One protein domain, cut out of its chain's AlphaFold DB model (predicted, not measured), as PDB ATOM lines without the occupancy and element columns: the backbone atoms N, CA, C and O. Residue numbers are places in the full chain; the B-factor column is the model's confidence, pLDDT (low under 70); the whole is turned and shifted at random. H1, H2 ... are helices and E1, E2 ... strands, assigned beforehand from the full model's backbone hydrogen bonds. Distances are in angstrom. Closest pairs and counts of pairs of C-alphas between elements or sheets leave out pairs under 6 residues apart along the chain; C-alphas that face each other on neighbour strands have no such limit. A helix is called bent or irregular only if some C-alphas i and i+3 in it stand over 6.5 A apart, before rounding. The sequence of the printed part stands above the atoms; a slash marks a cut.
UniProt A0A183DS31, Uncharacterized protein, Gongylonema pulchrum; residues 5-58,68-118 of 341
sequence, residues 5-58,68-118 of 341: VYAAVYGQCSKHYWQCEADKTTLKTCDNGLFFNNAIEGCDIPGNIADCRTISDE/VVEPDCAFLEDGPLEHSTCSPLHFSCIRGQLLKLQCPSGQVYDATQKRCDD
ATOM      1  N   VAL A   5      23.348 -43.637 -39.993       77.88
ATOM      2  CA  VAL A   5      22.693 -43.419 -38.694       77.88
ATOM      3  C   VAL A   5      22.138 -44.715 -38.106       77.88
ATOM      4  O   VAL A   5      21.578 -45.547 -38.812       77.88
ATOM      5  N   TYR A   6      22.293 -44.885 -36.793       72.88
ATOM      6  CA  TYR A   6      22.045 -46.145 -36.085       72.88
ATOM      7  C   TYR A   6      21.329 -45.895 -34.755       72.88
ATOM      8  O   TYR A   6      21.597 -44.892 -34.093       72.88
ATOM      9  N   ALA A   7      20.467 -46.815 -34.314       70.12
ATOM     10  CA  ALA A   7      19.799 -46.703 -33.014       70.12
ATOM     11  C   ALA A   7      20.821 -46.580 -31.865       70.12
ATOM     12  O   ALA A   7      21.846 -47.265 -31.873       70.12
ATOM     13  N   ALA A   8      20.561 -45.725 -30.863       65.75
ATOM     14  CA  ALA A   8      21.486 -45.594 -29.729       65.75
ATOM     15  C   ALA A   8      21.560 -46.866 -28.870       65.75
ATOM     16  O   ALA A   8      22.600 -47.138 -28.272       65.75
ATOM     17  N   VAL A   9      20.466 -47.634 -28.840       62.47
ATOM     18  CA  VAL A   9      20.343 -48.949 -28.206       62.47
ATOM     19  C   VAL A   9      19.548 -49.840 -29.165       62.47
ATOM     20  O   VAL A   9      18.504 -49.421 -29.661       62.47
ATOM     21  N   TYR A  10      20.045 -51.040 -29.469       62.72
ATOM     22  CA  TYR A  10      19.388 -51.953 -30.411       62.72
ATOM     23  C   TYR A  10      18.214 -52.685 -29.744       62.72
ATOM     24  O   TYR A  10      18.344 -53.154 -28.612       62.72
ATOM     25  N   GLY A  11      17.074 -52.795 -30.434       61.75
ATOM     26  CA  GLY A  11      15.885 -53.476 -29.908       61.75
ATOM     27  C   GLY A  11      15.188 -52.742 -28.756       61.75
ATOM     28  O   GLY A  11      14.443 -53.369 -28.004       61.75
ATOM     29  N   GLN A  12      15.447 -51.440 -28.570       66.19
ATOM     30  CA  GLN A  12      14.842 -50.626 -27.511       66.19
ATOM     31  C   GLN A  12      14.375 -49.264 -28.032       66.19
ATOM     32  O   GLN A  12      15.085 -48.569 -28.758       66.19
ATOM     33  N   CYS A  13      13.191 -48.847 -27.584       74.62
ATOM     34  CA  CYS A  13      12.627 -47.532 -27.863       74.62
ATOM     35  C   CYS A  13      13.521 -46.401 -27.318       74.62
ATOM     36  O   CYS A  13      13.558 -46.166 -26.110       74.62
ATOM     37  N   SER A  14      14.220 -45.669 -28.193       73.50
ATOM     38  CA  SER A  14      15.080 -44.550 -27.791       73.50
ATOM     39  C   SER A  14      14.845 -43.281 -28.610       73.50
ATOM     40  O   SER A  14      14.739 -43.318 -29.835       73.50
ATOM     41  N   LYS A  15      14.829 -42.132 -27.922       73.56
ATOM     42  CA  LYS A  15      14.902 -40.794 -28.535       73.56
ATOM     43  C   LYS A  15      16.306 -40.443 -29.037       73.56
ATOM     44  O   LYS A  15      16.485 -39.401 -29.657       73.56
ATOM     45  N   HIS A  16      17.306 -41.276 -28.745       73.44
ATOM     46  CA  HIS A  16      18.700 -41.057 -29.111       73.44
ATOM     47  C   HIS A  16      19.136 -41.975 -30.260       73.44
ATOM     48  O   HIS A  16      18.694 -43.123 -30.364       73.44
ATOM     49  N   TYR A  17      20.053 -41.485 -31.094       75.38
ATOM     50  CA  TYR A  17      20.668 -42.239 -32.185       75.38
ATOM     51  C   TYR A  17      22.115 -41.801 -32.426       75.38
ATOM     52  O   TYR A  17      22.513 -40.690 -32.079       75.38
ATOM     53  N   TRP A  18      22.919 -42.678 -33.015       75.31
ATOM     54  CA  TRP A  18      24.288 -42.388 -33.424       75.31
ATOM     55  C   TRP A  18      24.310 -41.940 -34.887       75.31
ATOM     56  O   TRP A  18      23.722 -42.601 -35.735       75.31
ATOM     57  N   GLN A  19      25.024 -40.856 -35.189       75.00
ATOM     58  CA  GLN A  19      25.354 -40.428 -36.553       75.00
ATOM     59  C   GLN A  19      26.860 -40.587 -36.773       75.00
ATOM     60  O   GLN A  19      27.655 -40.034 -36.005       75.00
ATOM     61  N   CYS A  20      27.237 -41.347 -37.799       72.62
ATOM     62  CA  CYS A  20      28.614 -41.636 -38.191       72.62
ATOM     63  C   CYS A  20      28.926 -40.961 -39.530       72.62
ATOM     64  O   CYS A  20      28.252 -41.231 -40.520       72.62
ATOM     65  N   GLU A  21      29.946 -40.102 -39.539       76.00
ATOM     66  CA  GLU A  21      30.463 -39.425 -40.733       76.00
ATOM     67  C   GLU A  21      31.995 -39.367 -40.658       76.00
ATOM     68  O   GLU A  21      32.535 -38.804 -39.702       76.00
ATOM     69  N   ALA A  22      32.704 -39.923 -41.644       72.62
ATOM     70  CA  ALA A  22      34.165 -39.860 -41.788       72.62
ATOM     71  C   ALA A  22      34.927 -40.189 -40.481       72.62
ATOM     72  O   ALA A  22      35.613 -39.342 -39.903       72.62
ATOM     73  N   ASP A  23      34.739 -41.418 -39.986       56.25
ATOM     74  CA  ASP A  23      35.241 -41.959 -38.704       56.25
ATOM     75  C   ASP A  23      34.772 -41.233 -37.422       56.25
ATOM     76  O   ASP A  23      35.033 -41.695 -36.305       56.25
ATOM     77  N   LYS A  24      34.008 -40.141 -37.534       49.62
ATOM     78  CA  LYS A  24      33.448 -39.414 -36.392       49.62
ATOM     79  C   LYS A  24      32.027 -39.882 -36.088       49.62
ATOM     80  O   LYS A  24      31.073 -39.551 -36.786       49.62
ATOM     81  N   THR A  25      31.865 -40.585 -34.970       52.19
ATOM     82  CA  THR A  25      30.545 -40.862 -34.384       52.19
ATOM     83  C   THR A  25      30.109 -39.715 -33.468       52.19
ATOM     84  O   THR A  25      30.898 -39.229 -32.659       52.19
ATOM     85  N   THR A  26      28.845 -39.307 -33.556       62.81
ATOM     86  CA  THR A  26      28.210 -38.330 -32.657       62.81
ATOM     87  C   THR A  26      26.874 -38.862 -32.153       62.81
ATOM     88  O   THR A  26      26.131 -39.465 -32.925       62.81
ATOM     89  N   LEU A  27      26.567 -38.648 -30.869       65.19
ATOM     90  CA  LEU A  27      25.220 -38.881 -30.349       65.19
ATOM     91  C   LEU A  27      24.300 -37.757 -30.840       65.19
ATOM     92  O   LEU A  27      24.711 -36.597 -30.939       65.19
ATOM     93  N   LYS A  28      23.066 -38.118 -31.167       76.69
ATOM     94  CA  LYS A  28      22.002 -37.233 -31.630       76.69
ATOM     95  C   LYS A  28      20.715 -37.568 -30.893       76.69
ATOM     96  O   LYS A  28      20.512 -38.701 -30.458       76.69
ATOM     97  N   THR A  29      19.837 -36.580 -30.801       81.62
ATOM     98  CA  THR A  29      18.506 -36.714 -30.207       81.62
ATOM     99  C   THR A  29      17.476 -36.373 -31.268       81.62
ATOM    100  O   THR A  29      17.651 -35.416 -32.017       81.62
ATOM    101  N   CYS A  30      16.408 -37.155 -31.335       81.50
ATOM    102  CA  CYS A  30      15.255 -36.863 -32.164       81.50
ATOM    103  C   CYS A  30      14.449 -35.700 -31.566       81.50
ATOM    104  O   CYS A  30      14.033 -35.739 -30.406       81.50
ATOM    105  N   ASP A  31      14.230 -34.658 -32.368       85.62
ATOM    106  CA  ASP A  31      13.469 -33.474 -31.965       85.62
ATOM    107  C   ASP A  31      11.978 -33.779 -31.731       85.62
ATOM    108  O   ASP A  31      11.439 -34.792 -32.177       85.62
ATOM    109  N   ASN A  32      11.282 -32.854 -31.059       81.94
ATOM    110  CA  ASN A  32       9.824 -32.866 -30.861       81.94
ATOM    111  C   ASN A  32       9.254 -34.117 -30.154       81.94
ATOM    112  O   ASN A  32       8.067 -34.407 -30.286       81.94
ATOM    113  N   GLY A  33      10.079 -34.856 -29.402       69.00
ATOM    114  CA  GLY A  33       9.657 -36.088 -28.723       69.00
ATOM    115  C   GLY A  33       9.509 -37.296 -29.656       69.00
ATOM    116  O   GLY A  33       8.869 -38.278 -29.284       69.00
ATOM    117  N   LEU A  34      10.082 -37.228 -30.861       81.81
ATOM    118  CA  LEU A  34      10.199 -38.368 -31.766       81.81
ATOM    119  C   LEU A  34      11.265 -39.360 -31.267       81.81
ATOM    120  O   LEU A  34      12.100 -39.044 -30.419       81.81
ATOM    121  N   PHE A  35      11.224 -40.575 -31.800       85.38
ATOM    122  CA  PHE A  35      12.092 -41.695 -31.439       85.38
ATOM    123  C   PHE A  35      12.769 -42.254 -32.695       85.38
ATOM    124  O   PHE A  35      12.237 -42.123 -33.798       85.38
ATOM    125  N   PHE A  36      13.958 -42.843 -32.569       85.12
ATOM    126  CA  PHE A  36      14.689 -43.333 -33.738       85.12
ATOM    127  C   PHE A  36      14.088 -44.640 -34.261       85.12
ATOM    128  O   PHE A  36      14.034 -45.650 -33.560       85.12
ATOM    129  N   ASN A  37      13.669 -44.623 -35.521       84.12
ATOM    130  CA  ASN A  37      13.097 -45.754 -36.224       84.12
ATOM    131  C   ASN A  37      14.137 -46.378 -37.166       84.12
ATOM    132  O   ASN A  37      14.388 -45.884 -38.267       84.12
ATOM    133  N   ASN A  38      14.694 -47.519 -36.757       79.12
ATOM    134  CA  ASN A  38      15.682 -48.265 -37.540       79.12
ATOM    135  C   ASN A  38      15.128 -48.810 -38.878       79.12
ATOM    136  O   ASN A  38      15.905 -49.255 -39.714       79.12
ATOM    137  N   ALA A  39      13.809 -48.794 -39.109       82.12
ATOM    138  CA  ALA A  39      13.218 -49.205 -40.388       82.12
ATOM    139  C   ALA A  39      13.209 -48.093 -41.458       82.12
ATOM    140  O   ALA A  39      12.950 -48.388 -42.624       82.12
ATOM    141  N   ILE A  40      13.472 -46.835 -41.077       87.50
ATOM    142  CA  ILE A  40      13.567 -45.683 -41.997       87.50
ATOM    143  C   ILE A  40      14.855 -44.863 -41.813       87.50
ATOM    144  O   ILE A  40      14.975 -43.797 -42.408       87.50
ATOM    145  N   GLU A  41      15.779 -45.331 -40.965       87.94
ATOM    146  CA  GLU A  41      17.035 -44.646 -40.615       87.94
ATOM    147  C   GLU A  41      16.813 -43.175 -40.197       87.94
ATOM    148  O   GLU A  41      17.512 -42.256 -40.618       87.94
ATOM    149  N   GLY A  42      15.797 -42.928 -39.362       89.38
ATOM    150  CA  GLY A  42      15.386 -41.569 -39.006       89.38
ATOM    151  C   GLY A  42      14.380 -41.494 -37.860       89.38
ATOM    152  O   GLY A  42      13.948 -42.507 -37.319       89.38
ATOM    153  N   CYS A  43      14.017 -40.274 -37.471       91.94
ATOM    154  CA  CYS A  43      13.114 -40.014 -36.349       91.94
ATOM    155  C   CYS A  43      11.635 -40.151 -36.747       91.94
ATOM    156  O   CYS A  43      11.196 -39.554 -37.730       91.94
ATOM    157  N   ASP A  44      10.863 -40.888 -35.952       89.50
ATOM    158  CA  ASP A  44       9.453 -41.225 -36.182       89.50
ATOM    159  C   ASP A  44       8.659 -41.190 -34.860       89.50
ATOM    160  O   ASP A  44       9.226 -41.056 -33.773       89.50
ATOM    161  N   ILE A  45       7.335 -41.314 -34.923       82.50
ATOM    162  CA  ILE A  45       6.495 -41.451 -33.726       82.50
ATOM    163  C   ILE A  45       6.612 -42.870 -33.133       82.50
ATOM    164  O   ILE A  45       6.627 -43.842 -33.893       82.50
ATOM    165  N   PRO A  46       6.596 -43.044 -31.793       77.56
ATOM    166  CA  PRO A  46       6.691 -44.360 -31.146       77.56
ATOM    167  C   PRO A  46       5.720 -45.416 -31.690       77.56
ATOM    168  O   PRO A  46       6.084 -46.578 -31.844       77.56
ATOM    169  N   GLY A  47       4.499 -45.018 -32.069       75.19
ATOM    170  CA  GLY A  47       3.495 -45.922 -32.641       75.19
ATOM    171  C   GLY A  47       3.910 -46.611 -33.951       75.19
ATOM    172  O   GLY A  47       3.341 -47.652 -34.288       75.19
ATOM    173  N   ASN A  48       4.908 -46.091 -34.673       78.38
ATOM    174  CA  ASN A  48       5.443 -46.682 -35.905       78.38
ATOM    175  C   ASN A  48       6.627 -47.636 -35.664       78.38
ATOM    176  O   ASN A  48       6.942 -48.446 -36.537       78.38
ATOM    177  N   ILE A  49       7.245 -47.587 -34.482       80.19
ATOM    178  CA  ILE A  49       8.507 -48.263 -34.164       80.19
ATOM    179  C   ILE A  49       8.210 -49.579 -33.440       80.19
ATOM    180  O   ILE A  49       7.540 -49.584 -32.410       80.19
ATOM    181  N   ALA A  50       8.714 -50.704 -33.957       73.50
ATOM    182  CA  ALA A  50       8.472 -52.025 -33.365       73.50
ATOM    183  C   ALA A  50       8.908 -52.084 -31.888       73.50
ATOM    184  O   ALA A  50       8.118 -52.467 -31.026       73.50
ATOM    185  N   ASP A  51      10.111 -51.587 -31.604       67.12
ATOM    186  CA  ASP A  51      10.753 -51.586 -30.285       67.12
ATOM    187  C   ASP A  51      10.053 -50.675 -29.253       67.12
ATOM    188  O   ASP A  51      10.340 -50.754 -28.061       67.12
ATOM    189  N   CYS A  52       9.124 -49.818 -29.698       71.88
ATOM    190  CA  CYS A  52       8.292 -48.954 -28.853       71.88
ATOM    191  C   CYS A  52       6.883 -49.513 -28.593       71.88
ATOM    192  O   CYS A  52       6.168 -48.994 -27.735       71.88
ATOM    193  N   ARG A  53       6.451 -50.555 -29.316       66.81
ATOM    194  CA  ARG A  53       5.088 -51.116 -29.203       66.81
ATOM    195  C   ARG A  53       4.899 -52.068 -28.020       66.81
ATOM    196  O   ARG A  53       3.776 -52.453 -27.729       66.81
ATOM    197  N   THR A  54       5.967 -52.424 -27.314       54.59
ATOM    198  CA  THR A  54       5.952 -53.316 -26.139       54.59
ATOM    199  C   THR A  54       5.476 -52.645 -24.843       54.59
ATOM    200  O   THR A  54       5.413 -53.302 -23.810       54.59
ATOM    201  N   ILE A  55       5.130 -51.354 -24.880       52.19
ATOM    202  CA  ILE A  55       4.776 -50.544 -23.699       52.19
ATOM    203  C   ILE A  55       3.243 -50.504 -23.449       52.19
ATOM    204  O   ILE A  55       2.800 -49.999 -22.422       52.19
ATOM    205  N   SER A  56       2.405 -51.028 -24.356       45.50
ATOM    206  CA  SER A  56       0.964 -50.690 -24.407       45.50
ATOM    207  C   SER A  56      -0.056 -51.736 -23.924       45.50
ATOM    208  O   SER A  56      -1.252 -51.464 -24.035       45.50
ATOM    209  N   ASP A  57       0.348 -52.897 -23.399       42.97
ATOM    210  CA  ASP A  57      -0.606 -53.991 -23.105       42.97
ATOM    211  C   ASP A  57      -1.291 -53.925 -21.718       42.97
ATOM    212  O   ASP A  57      -2.317 -54.578 -21.529       42.97
ATOM    213  N   GLU A  58      -0.826 -53.088 -20.776       44.28
ATOM    214  CA  GLU A  58      -1.506 -52.844 -19.483       44.28
ATOM    215  C   GLU A  58      -1.751 -51.347 -19.184       44.28
ATOM    216  O   GLU A  58      -1.210 -50.764 -18.253       44.28
ATOM    217  N   VAL A  68      16.612 -41.907 -20.459       39.28
ATOM    218  CA  VAL A  68      17.795 -42.708 -20.792       39.28
ATOM    219  C   VAL A  68      18.972 -41.736 -20.824       39.28
ATOM    220  O   VAL A  68      19.311 -41.178 -21.872       39.28
ATOM    221  N   VAL A  69      19.501 -41.461 -19.632       46.72
ATOM    222  CA  VAL A  69      20.757 -40.743 -19.408       46.72
ATOM    223  C   VAL A  69      21.875 -41.527 -20.098       46.72
ATOM    224  O   VAL A  69      21.803 -42.751 -20.234       46.72
ATOM    225  N   GLU A  70      22.915 -40.829 -20.547       47.94
ATOM    226  CA  GLU A  70      24.165 -41.480 -20.945       47.94
ATOM    227  C   GLU A  70      24.664 -42.380 -19.791       47.94
ATOM    228  O   GLU A  70      24.482 -42.017 -18.625       47.94
ATOM    229  N   PRO A  71      25.278 -43.548 -20.059       55.31
ATOM    230  CA  PRO A  71      25.805 -44.400 -18.997       55.31
ATOM    231  C   PRO A  71      27.013 -43.727 -18.329       55.31
ATOM    232  O   PRO A  71      28.159 -43.899 -18.750       55.31
ATOM    233  N   ASP A  72      26.736 -42.930 -17.296       61.06
ATOM    234  CA  ASP A  72      27.731 -42.147 -16.573       61.06
ATOM    235  C   ASP A  72      28.631 -43.056 -15.730       61.06
ATOM    236  O   ASP A  72      28.306 -43.473 -14.613       61.06
ATOM    237  N   CYS A  73      29.811 -43.338 -16.276       65.25
ATOM    238  CA  CYS A  73      30.840 -44.120 -15.611       65.25
ATOM    239  C   CYS A  73      31.349 -43.497 -14.296       65.25
ATOM    240  O   CYS A  73      32.054 -44.186 -13.565       65.25
ATOM    241  N   ALA A  74      30.985 -42.261 -13.931       67.19
ATOM    242  CA  ALA A  74      31.238 -41.742 -12.584       67.19
ATOM    243  C   ALA A  74      30.501 -42.528 -11.477       67.19
ATOM    244  O   ALA A  74      30.920 -42.468 -10.318       67.19
ATOM    245  N   PHE A  75      29.441 -43.274 -11.820       62.62
ATOM    246  CA  PHE A  75      28.612 -44.042 -10.878       62.62
ATOM    247  C   PHE A  75      28.483 -45.542 -11.211       62.62
ATOM    248  O   PHE A  75      27.813 -46.267 -10.476       62.62
ATOM    249  N   LEU A  76      29.112 -46.015 -12.291       63.72
ATOM    250  CA  LEU A  76      29.089 -47.417 -12.730       63.72
ATOM    251  C   LEU A  76      30.428 -48.111 -12.429       63.72
ATOM    252  O   LEU A  76      31.477 -47.470 -12.409       63.72
ATOM    253  N   GLU A  77      30.403 -49.427 -12.205       71.38
ATOM    254  CA  GLU A  77      31.629 -50.211 -11.995       71.38
ATOM    255  C   GLU A  77      32.453 -50.364 -13.287       71.38
ATOM    256  O   GLU A  77      31.911 -50.401 -14.394       71.38
ATOM    257  N   ASP A  78      33.776 -50.495 -13.143       73.88
ATOM    258  CA  ASP A  78      34.690 -50.745 -14.263       73.88
ATOM    259  C   ASP A  78      34.399 -52.112 -14.909       73.88
ATOM    260  O   ASP A  78      34.634 -53.171 -14.322       73.88
ATOM    261  N   GLY A  79      33.908 -52.093 -16.147       65.50
ATOM    262  CA  GLY A  79      33.463 -53.281 -16.866       65.50
ATOM    263  C   GLY A  79      32.602 -52.956 -18.092       65.50
ATOM    264  O   GLY A  79      32.290 -51.793 -18.346       65.50
ATOM    265  N   PRO A  80      32.239 -53.972 -18.894       64.19
ATOM    266  CA  PRO A  80      31.388 -53.798 -20.066       64.19
ATOM    267  C   PRO A  80      29.918 -53.575 -19.699       64.19
ATOM    268  O   PRO A  80      29.389 -54.209 -18.785       64.19
ATOM    269  N   LEU A  81      29.253 -52.719 -20.475       64.94
ATOM    270  CA  LEU A  81      27.858 -52.335 -20.287       64.94
ATOM    271  C   LEU A  81      26.904 -53.270 -21.040       64.94
ATOM    272  O   LEU A  81      27.043 -53.495 -22.248       64.94
ATOM    273  N   GLU A  82      25.887 -53.755 -20.328       53.53
ATOM    274  CA  GLU A  82      24.971 -54.811 -20.787       53.53
ATOM    275  C   GLU A  82      24.074 -54.395 -21.966       53.53
ATOM    276  O   GLU A  82      23.544 -55.239 -22.682       53.53
ATOM    277  N   HIS A  83      23.947 -53.094 -22.230       55.81
ATOM    278  CA  HIS A  83      23.107 -52.536 -23.300       55.81
ATOM    279  C   HIS A  83      23.781 -52.527 -24.686       55.81
ATOM    280  O   HIS A  83      23.250 -51.951 -25.631       55.81
ATOM    281  N   SER A  84      24.948 -53.165 -24.813       53.91
ATOM    282  CA  SER A  84      25.721 -53.243 -26.063       53.91
ATOM    283  C   SER A  84      25.314 -54.406 -26.987       53.91
ATOM    284  O   SER A  84      25.900 -54.570 -28.055       53.91
ATOM    285  N   THR A  85      24.368 -55.255 -26.575       61.94
ATOM    286  CA  THR A  85      24.004 -56.495 -27.284       61.94
ATOM    287  C   THR A  85      23.586 -56.240 -28.735       61.94
ATOM    288  O   THR A  85      22.936 -55.240 -29.033       61.94
ATOM    289  N   CYS A  86      23.948 -57.151 -29.642       63.78
ATOM    290  CA  CYS A  86      23.646 -57.092 -31.083       63.78
ATOM    291  C   CYS A  86      24.306 -55.960 -31.879       63.78
ATOM    292  O   CYS A  86      24.183 -55.925 -33.102       63.78
ATOM    293  N   SER A  87      25.053 -55.075 -31.228       70.81
ATOM    294  CA  SER A  87      25.817 -54.031 -31.895       70.81
ATOM    295  C   SER A  87      27.246 -54.514 -32.205       70.81
ATOM    296  O   SER A  87      27.864 -55.169 -31.363       70.81
ATOM    297  N   PRO A  88      27.832 -54.171 -33.371       66.94
ATOM    298  CA  PRO A  88      29.264 -54.359 -33.633       66.94
ATOM    299  C   PRO A  88      30.142 -53.403 -32.803       66.94
ATOM    300  O   PRO A  88      31.366 -53.516 -32.807       66.94
ATOM    301  N   LEU A  89      29.528 -52.454 -32.094       65.19
ATOM    302  CA  LEU A  89      30.151 -51.578 -31.107       65.19
ATOM    303  C   LEU A  89      29.680 -51.945 -29.702       65.19
ATOM    304  O   LEU A  89      28.477 -52.079 -29.481       65.19
ATOM    305  N   HIS A  90      30.599 -52.001 -28.743       74.38
ATOM    306  CA  HIS A  90      30.251 -52.125 -27.332       74.38
ATOM    307  C   HIS A  90      30.935 -51.065 -26.482       74.38
ATOM    308  O   HIS A  90      31.896 -50.421 -26.905       74.38
ATOM    309  N   PHE A  91      30.419 -50.877 -25.274       74.75
ATOM    310  CA  PHE A  91      30.904 -49.867 -24.346       74.75
ATOM    311  C   PHE A  91      31.355 -50.507 -23.037       74.75
ATOM    312  O   PHE A  91      30.747 -51.474 -22.573       74.75
ATOM    313  N   SER A  92      32.407 -49.952 -22.441       77.31
ATOM    314  CA  SER A  92      32.911 -50.360 -21.128       77.31
ATOM    315  C   SER A  92      33.320 -49.143 -20.311       77.31
ATOM    316  O   SER A  92      34.006 -48.263 -20.830       77.31
ATOM    317  N   CYS A  93      32.970 -49.112 -19.029       78.88
ATOM    318  CA  CYS A  93      33.547 -48.156 -18.091       78.88
ATOM    319  C   CYS A  93      34.969 -48.589 -17.713       78.88
ATOM    320  O   CYS A  93      35.207 -49.758 -17.405       78.88
ATOM    321  N   ILE A  94      35.920 -47.655 -17.773       76.56
ATOM    322  CA  ILE A  94      37.301 -47.839 -17.315       76.56
ATOM    323  C   ILE A  94      37.735 -46.576 -16.570       76.56
ATOM    324  O   ILE A  94      37.872 -45.504 -17.159       76.56
ATOM    325  N   ARG A  95      37.986 -46.706 -15.268       79.56
ATOM    326  CA  ARG A  95      38.403 -45.654 -14.333       79.56
ATOM    327  C   ARG A  95      37.506 -44.416 -14.387       79.56
ATOM    328  O   ARG A  95      37.999 -43.287 -14.362       79.56
ATOM    329  N   GLY A  96      36.199 -44.643 -14.485       70.06
ATOM    330  CA  GLY A  96      35.191 -43.591 -14.605       70.06
ATOM    331  C   GLY A  96      35.058 -42.960 -15.996       70.06
ATOM    332  O   GLY A  96      34.419 -41.922 -16.127       70.06
ATOM    333  N   GLN A  97      35.649 -43.551 -17.039       64.75
ATOM    334  CA  GLN A  97      35.525 -43.091 -18.428       64.75
ATOM    335  C   GLN A  97      34.816 -44.132 -19.297       64.75
ATOM    336  O   GLN A  97      35.137 -45.318 -19.235       64.75
ATOM    337  N   LEU A  98      33.881 -43.681 -20.137       66.81
ATOM    338  CA  LEU A  98      33.169 -44.528 -21.093       66.81
ATOM    339  C   LEU A  98      34.049 -44.799 -22.322       66.81
ATOM    340  O   LEU A  98      34.237 -43.924 -23.168       66.81
ATOM    341  N   LEU A  99      34.582 -46.016 -22.441       68.12
ATOM    342  CA  LEU A  99      35.351 -46.446 -23.606       68.12
ATOM    343  C   LEU A  99      34.443 -47.125 -24.639       68.12
ATOM    344  O   LEU A  99      33.794 -48.130 -24.350       68.12
ATOM    345  N   LYS A 100      34.457 -46.602 -25.869       69.31
ATOM    346  CA  LYS A 100      33.884 -47.245 -27.057       69.31
ATOM    347  C   LYS A 100      34.859 -48.290 -27.608       69.31
ATOM    348  O   LYS A 100      36.022 -47.980 -27.863       69.31
ATOM    349  N   LEU A 101      34.367 -49.501 -27.840       75.94
ATOM    350  CA  LEU A 101      35.099 -50.647 -28.376       75.94
ATOM    351  C   LEU A 101      34.380 -51.194 -29.620       75.94
ATOM    352  O   LEU A 101      33.164 -51.075 -29.755       75.94
ATOM    353  N   GLN A 102      35.142 -51.767 -30.549       78.00
ATOM    354  CA  GLN A 102      34.672 -52.265 -31.846       78.00
ATOM    355  C   GLN A 102      34.957 -53.765 -31.935       78.00
ATOM    356  O   GLN A 102      36.099 -54.188 -31.755       78.00
ATOM    357  N   CYS A 103      33.930 -54.560 -32.224       78.31
ATOM    358  CA  CYS A 103      34.075 -55.990 -32.465       78.31
ATOM    359  C   CYS A 103      34.825 -56.274 -33.781       78.31
ATOM    360  O   CYS A 103      34.789 -55.439 -34.693       78.31
ATOM    361  N   PRO A 104      35.491 -57.441 -33.903       81.00
ATOM    362  CA  PRO A 104      36.075 -57.903 -35.162       81.00
ATOM    363  C   PRO A 104      35.063 -57.906 -36.316       81.00
ATOM    364  O   PRO A 104      33.858 -58.016 -36.099       81.00
ATOM    365  N   SER A 105      35.555 -57.793 -37.550       75.44
ATOM    366  CA  SER A 105      34.730 -57.683 -38.759       75.44
ATOM    367  C   SER A 105      33.641 -58.762 -38.839       75.44
ATOM    368  O   SER A 105      33.948 -59.947 -38.870       75.44
ATOM    369  N   GLY A 106      32.374 -58.337 -38.902       65.38
ATOM    370  CA  GLY A 106      31.199 -59.217 -38.982       65.38
ATOM    371  C   GLY A 106      30.589 -59.632 -37.635       65.38
ATOM    372  O   GLY A 106      29.429 -60.036 -37.611       65.38
ATOM    373  N   GLN A 107      31.313 -59.478 -36.523       75.88
ATOM    374  CA  GLN A 107      30.839 -59.861 -35.190       75.88
ATOM    375  C   GLN A 107      30.042 -58.751 -34.501       75.88
ATOM    376  O   GLN A 107      30.257 -57.557 -34.728       75.88
ATOM    377  N   VAL A 108      29.163 -59.165 -33.591       75.25
ATOM    378  CA  VAL A 108      28.407 -58.299 -32.680       75.25
ATOM    379  C   VAL A 108      28.722 -58.656 -31.231       75.25
ATOM    380  O   VAL A 108      29.267 -59.720 -30.937       75.25
ATOM    381  N   TYR A 109      28.406 -57.761 -30.304       77.00
ATOM    382  CA  TYR A 109      28.655 -57.998 -28.891       77.00
ATOM    383  C   TYR A 109      27.563 -58.850 -28.243       77.00
ATOM    384  O   TYR A 109      26.371 -58.571 -28.387       77.00
ATOM    385  N   ASP A 110      27.984 -59.851 -27.475       74.31
ATOM    386  CA  ASP A 110      27.159 -60.618 -26.552       74.31
ATOM    387  C   ASP A 110      27.394 -60.110 -25.122       74.31
ATOM    388  O   ASP A 110      28.458 -60.337 -24.538       74.31
ATOM    389  N   ALA A 111      26.400 -59.435 -24.540       67.19
ATOM    390  CA  ALA A 111      26.458 -58.983 -23.149       67.19
ATOM    391  C   ALA A 111      26.399 -60.133 -22.127       67.19
ATOM    392  O   ALA A 111      26.964 -60.008 -21.041       67.19
ATOM    393  N   THR A 112      25.779 -61.262 -22.480       65.94
ATOM    394  CA  THR A 112      25.703 -62.488 -21.666       65.94
ATOM    395  C   THR A 112      27.092 -63.093 -21.489       65.94
ATOM    396  O   THR A 112      27.497 -63.422 -20.374       65.94
ATOM    397  N   GLN A 113      27.852 -63.205 -22.584       70.12
ATOM    398  CA  GLN A 113      29.233 -63.705 -22.552       70.12
ATOM    399  C   GLN A 113      30.287 -62.618 -22.291       70.12
ATOM    400  O   GLN A 113      31.455 -62.935 -22.064       70.12
ATOM    401  N   LYS A 114      29.890 -61.343 -22.344       75.38
ATOM    402  CA  LYS A 114      30.744 -60.151 -22.230       75.38
ATOM    403  C   LYS A 114      31.856 -60.075 -23.296       75.38
ATOM    404  O   LYS A 114      32.938 -59.541 -23.042       75.38
ATOM    405  N   ARG A 115      31.583 -60.564 -24.514       82.00
ATOM    406  CA  ARG A 115      32.534 -60.648 -25.647       82.00
ATOM    407  C   ARG A 115      31.846 -60.556 -27.013       82.00
ATOM    408  O   ARG A 115      30.646 -60.750 -27.117       82.00
ATOM    409  N   CYS A 116      32.628 -60.335 -28.067       81.56
ATOM    410  CA  CYS A 116      32.157 -60.418 -29.452       81.56
ATOM    411  C   CYS A 116      31.990 -61.876 -29.927       81.56
ATOM    412  O   CYS A 116      32.832 -62.730 -29.613       81.56
ATOM    413  N   ASP A 117      30.927 -62.138 -30.687       76.12
ATOM    414  CA  ASP A 117      30.573 -63.410 -31.345       76.12
ATOM    415  C   ASP A 117      29.732 -63.111 -32.616       76.12
ATOM    416  O   ASP A 117      29.439 -61.944 -32.896       76.12
ATOM    417  N   ASP A 118      29.356 -64.104 -33.423       69.94
ATOM    418  CA  ASP A 118      28.553 -63.837 -34.634       69.94
ATOM    419  C   ASP A 118      27.080 -63.532 -34.309       69.94
ATOM    420  O   ASP A 118      26.498 -64.161 -33.421       69.94
TER     421      ASP A 118
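What this domain is: This is residues 5 to 58 and 68 to 118 of the 341 residues of an uncharacterized protein of Gongylonema pulchrum (UniProt A0A183DS31). Two small lobes of strands sit side by side: one holds the three-stranded sheet E1-E2-E3, the short hairpin E4 and E5 next to it and the one short helix H1 at its far side; the other holds the long hairpin E6 and E7 and the short hairpin E8 and E9. Residues 68 to 88, with no named element, lead into the second lobe. The printed part has 105 residues, with one named helix and nine named strands in the order E1 E2 E3 E4 E5 H1 E6 E7 E8 E9, and neighbour strands are antiparallel in each sheet. The class is mostly strand, though under half of the residues are in named elements. The whole is compact, with a radius of gyration of the C-alphas of 14.5 A and spans of 37 by 35 by 26 A.

Where its parts are: The largest sheet has E1, residues 5 to 7, E2, residues 16 to 21 and 16.6 A long, and E3, residues 24 to 29 and 16.4 A long. C-alpha 5 is at (22.693, -43.419, -38.694). E4 is residues 35 to 37, E5 residues 42 to 44, and H1 residues 50 to 55, 10.5 A long. E6, residues 89 to 94, measures 16.0 A and begins with C-alpha 89 at (30.151, -51.578, -31.107); E7, residues 97 to 102, measures 16.3 A. E8 is residues 108 to 110 and E9 residues 115 to 117, with C-alpha 117 at (30.573, -63.410, -31.345).

How they stand to each other: E1, E2 and E3 form a meander, each strand the antiparallel neighbour of the one before, with E1 and E3 as edge strands. In the hairpin E1 and E2, N 6 and O 18 are 2.9 A apart, within hydrogen-bond range; in the hairpin E2 and E3, N 19 and O 26 are also at 2.9 A. The closest C-alphas of E2 and E4 are those of Tyr 17 and Phe 36, 6.3 A apart. In the hairpin E4 and E5, N 35 and O 44 are 2.8 A apart. H1 is not on the sheet of E1, E2 and E3, but E4 and H1 are near each other, with 6 pairs of C-alphas within 10 A. H1 is only just irregular, with C-alphas 51 and 54 at 6.6 A; 0 of its 2 O i to N i+4 pairs and 1 of its 3 O i to N i+3 pairs are within range. Each of E1 to E5 is apart from each of E6 to E9. In the hairpin E6 and E7, N 92 and O 99 are 3.0 A apart, and residues 79 to 80 pair antiparallel with residues 92 to 93 of E6. The closest C-alphas of E6 and E8 are those of His 90 and Tyr 109, at 6.3 A. In the hairpin E8 and E9, N 110 and O 115 are 2.8 A apart.

The domain as a whole: The two C-alphas farthest apart, those of Ala 22 and Glu 58, are 44.0 A apart. Residues 59 to 67 are not printed, and C-alphas 58 and 68 are 21.8 A apart across this cut. Of the links that are printed whole, E1 to E2 is short and the others are tight. The mean pLDDT of the printed part is 70.4, and 45 residues are under 70, among them residues 53 to 58, 68 to 76 and 79 to 86 of this model.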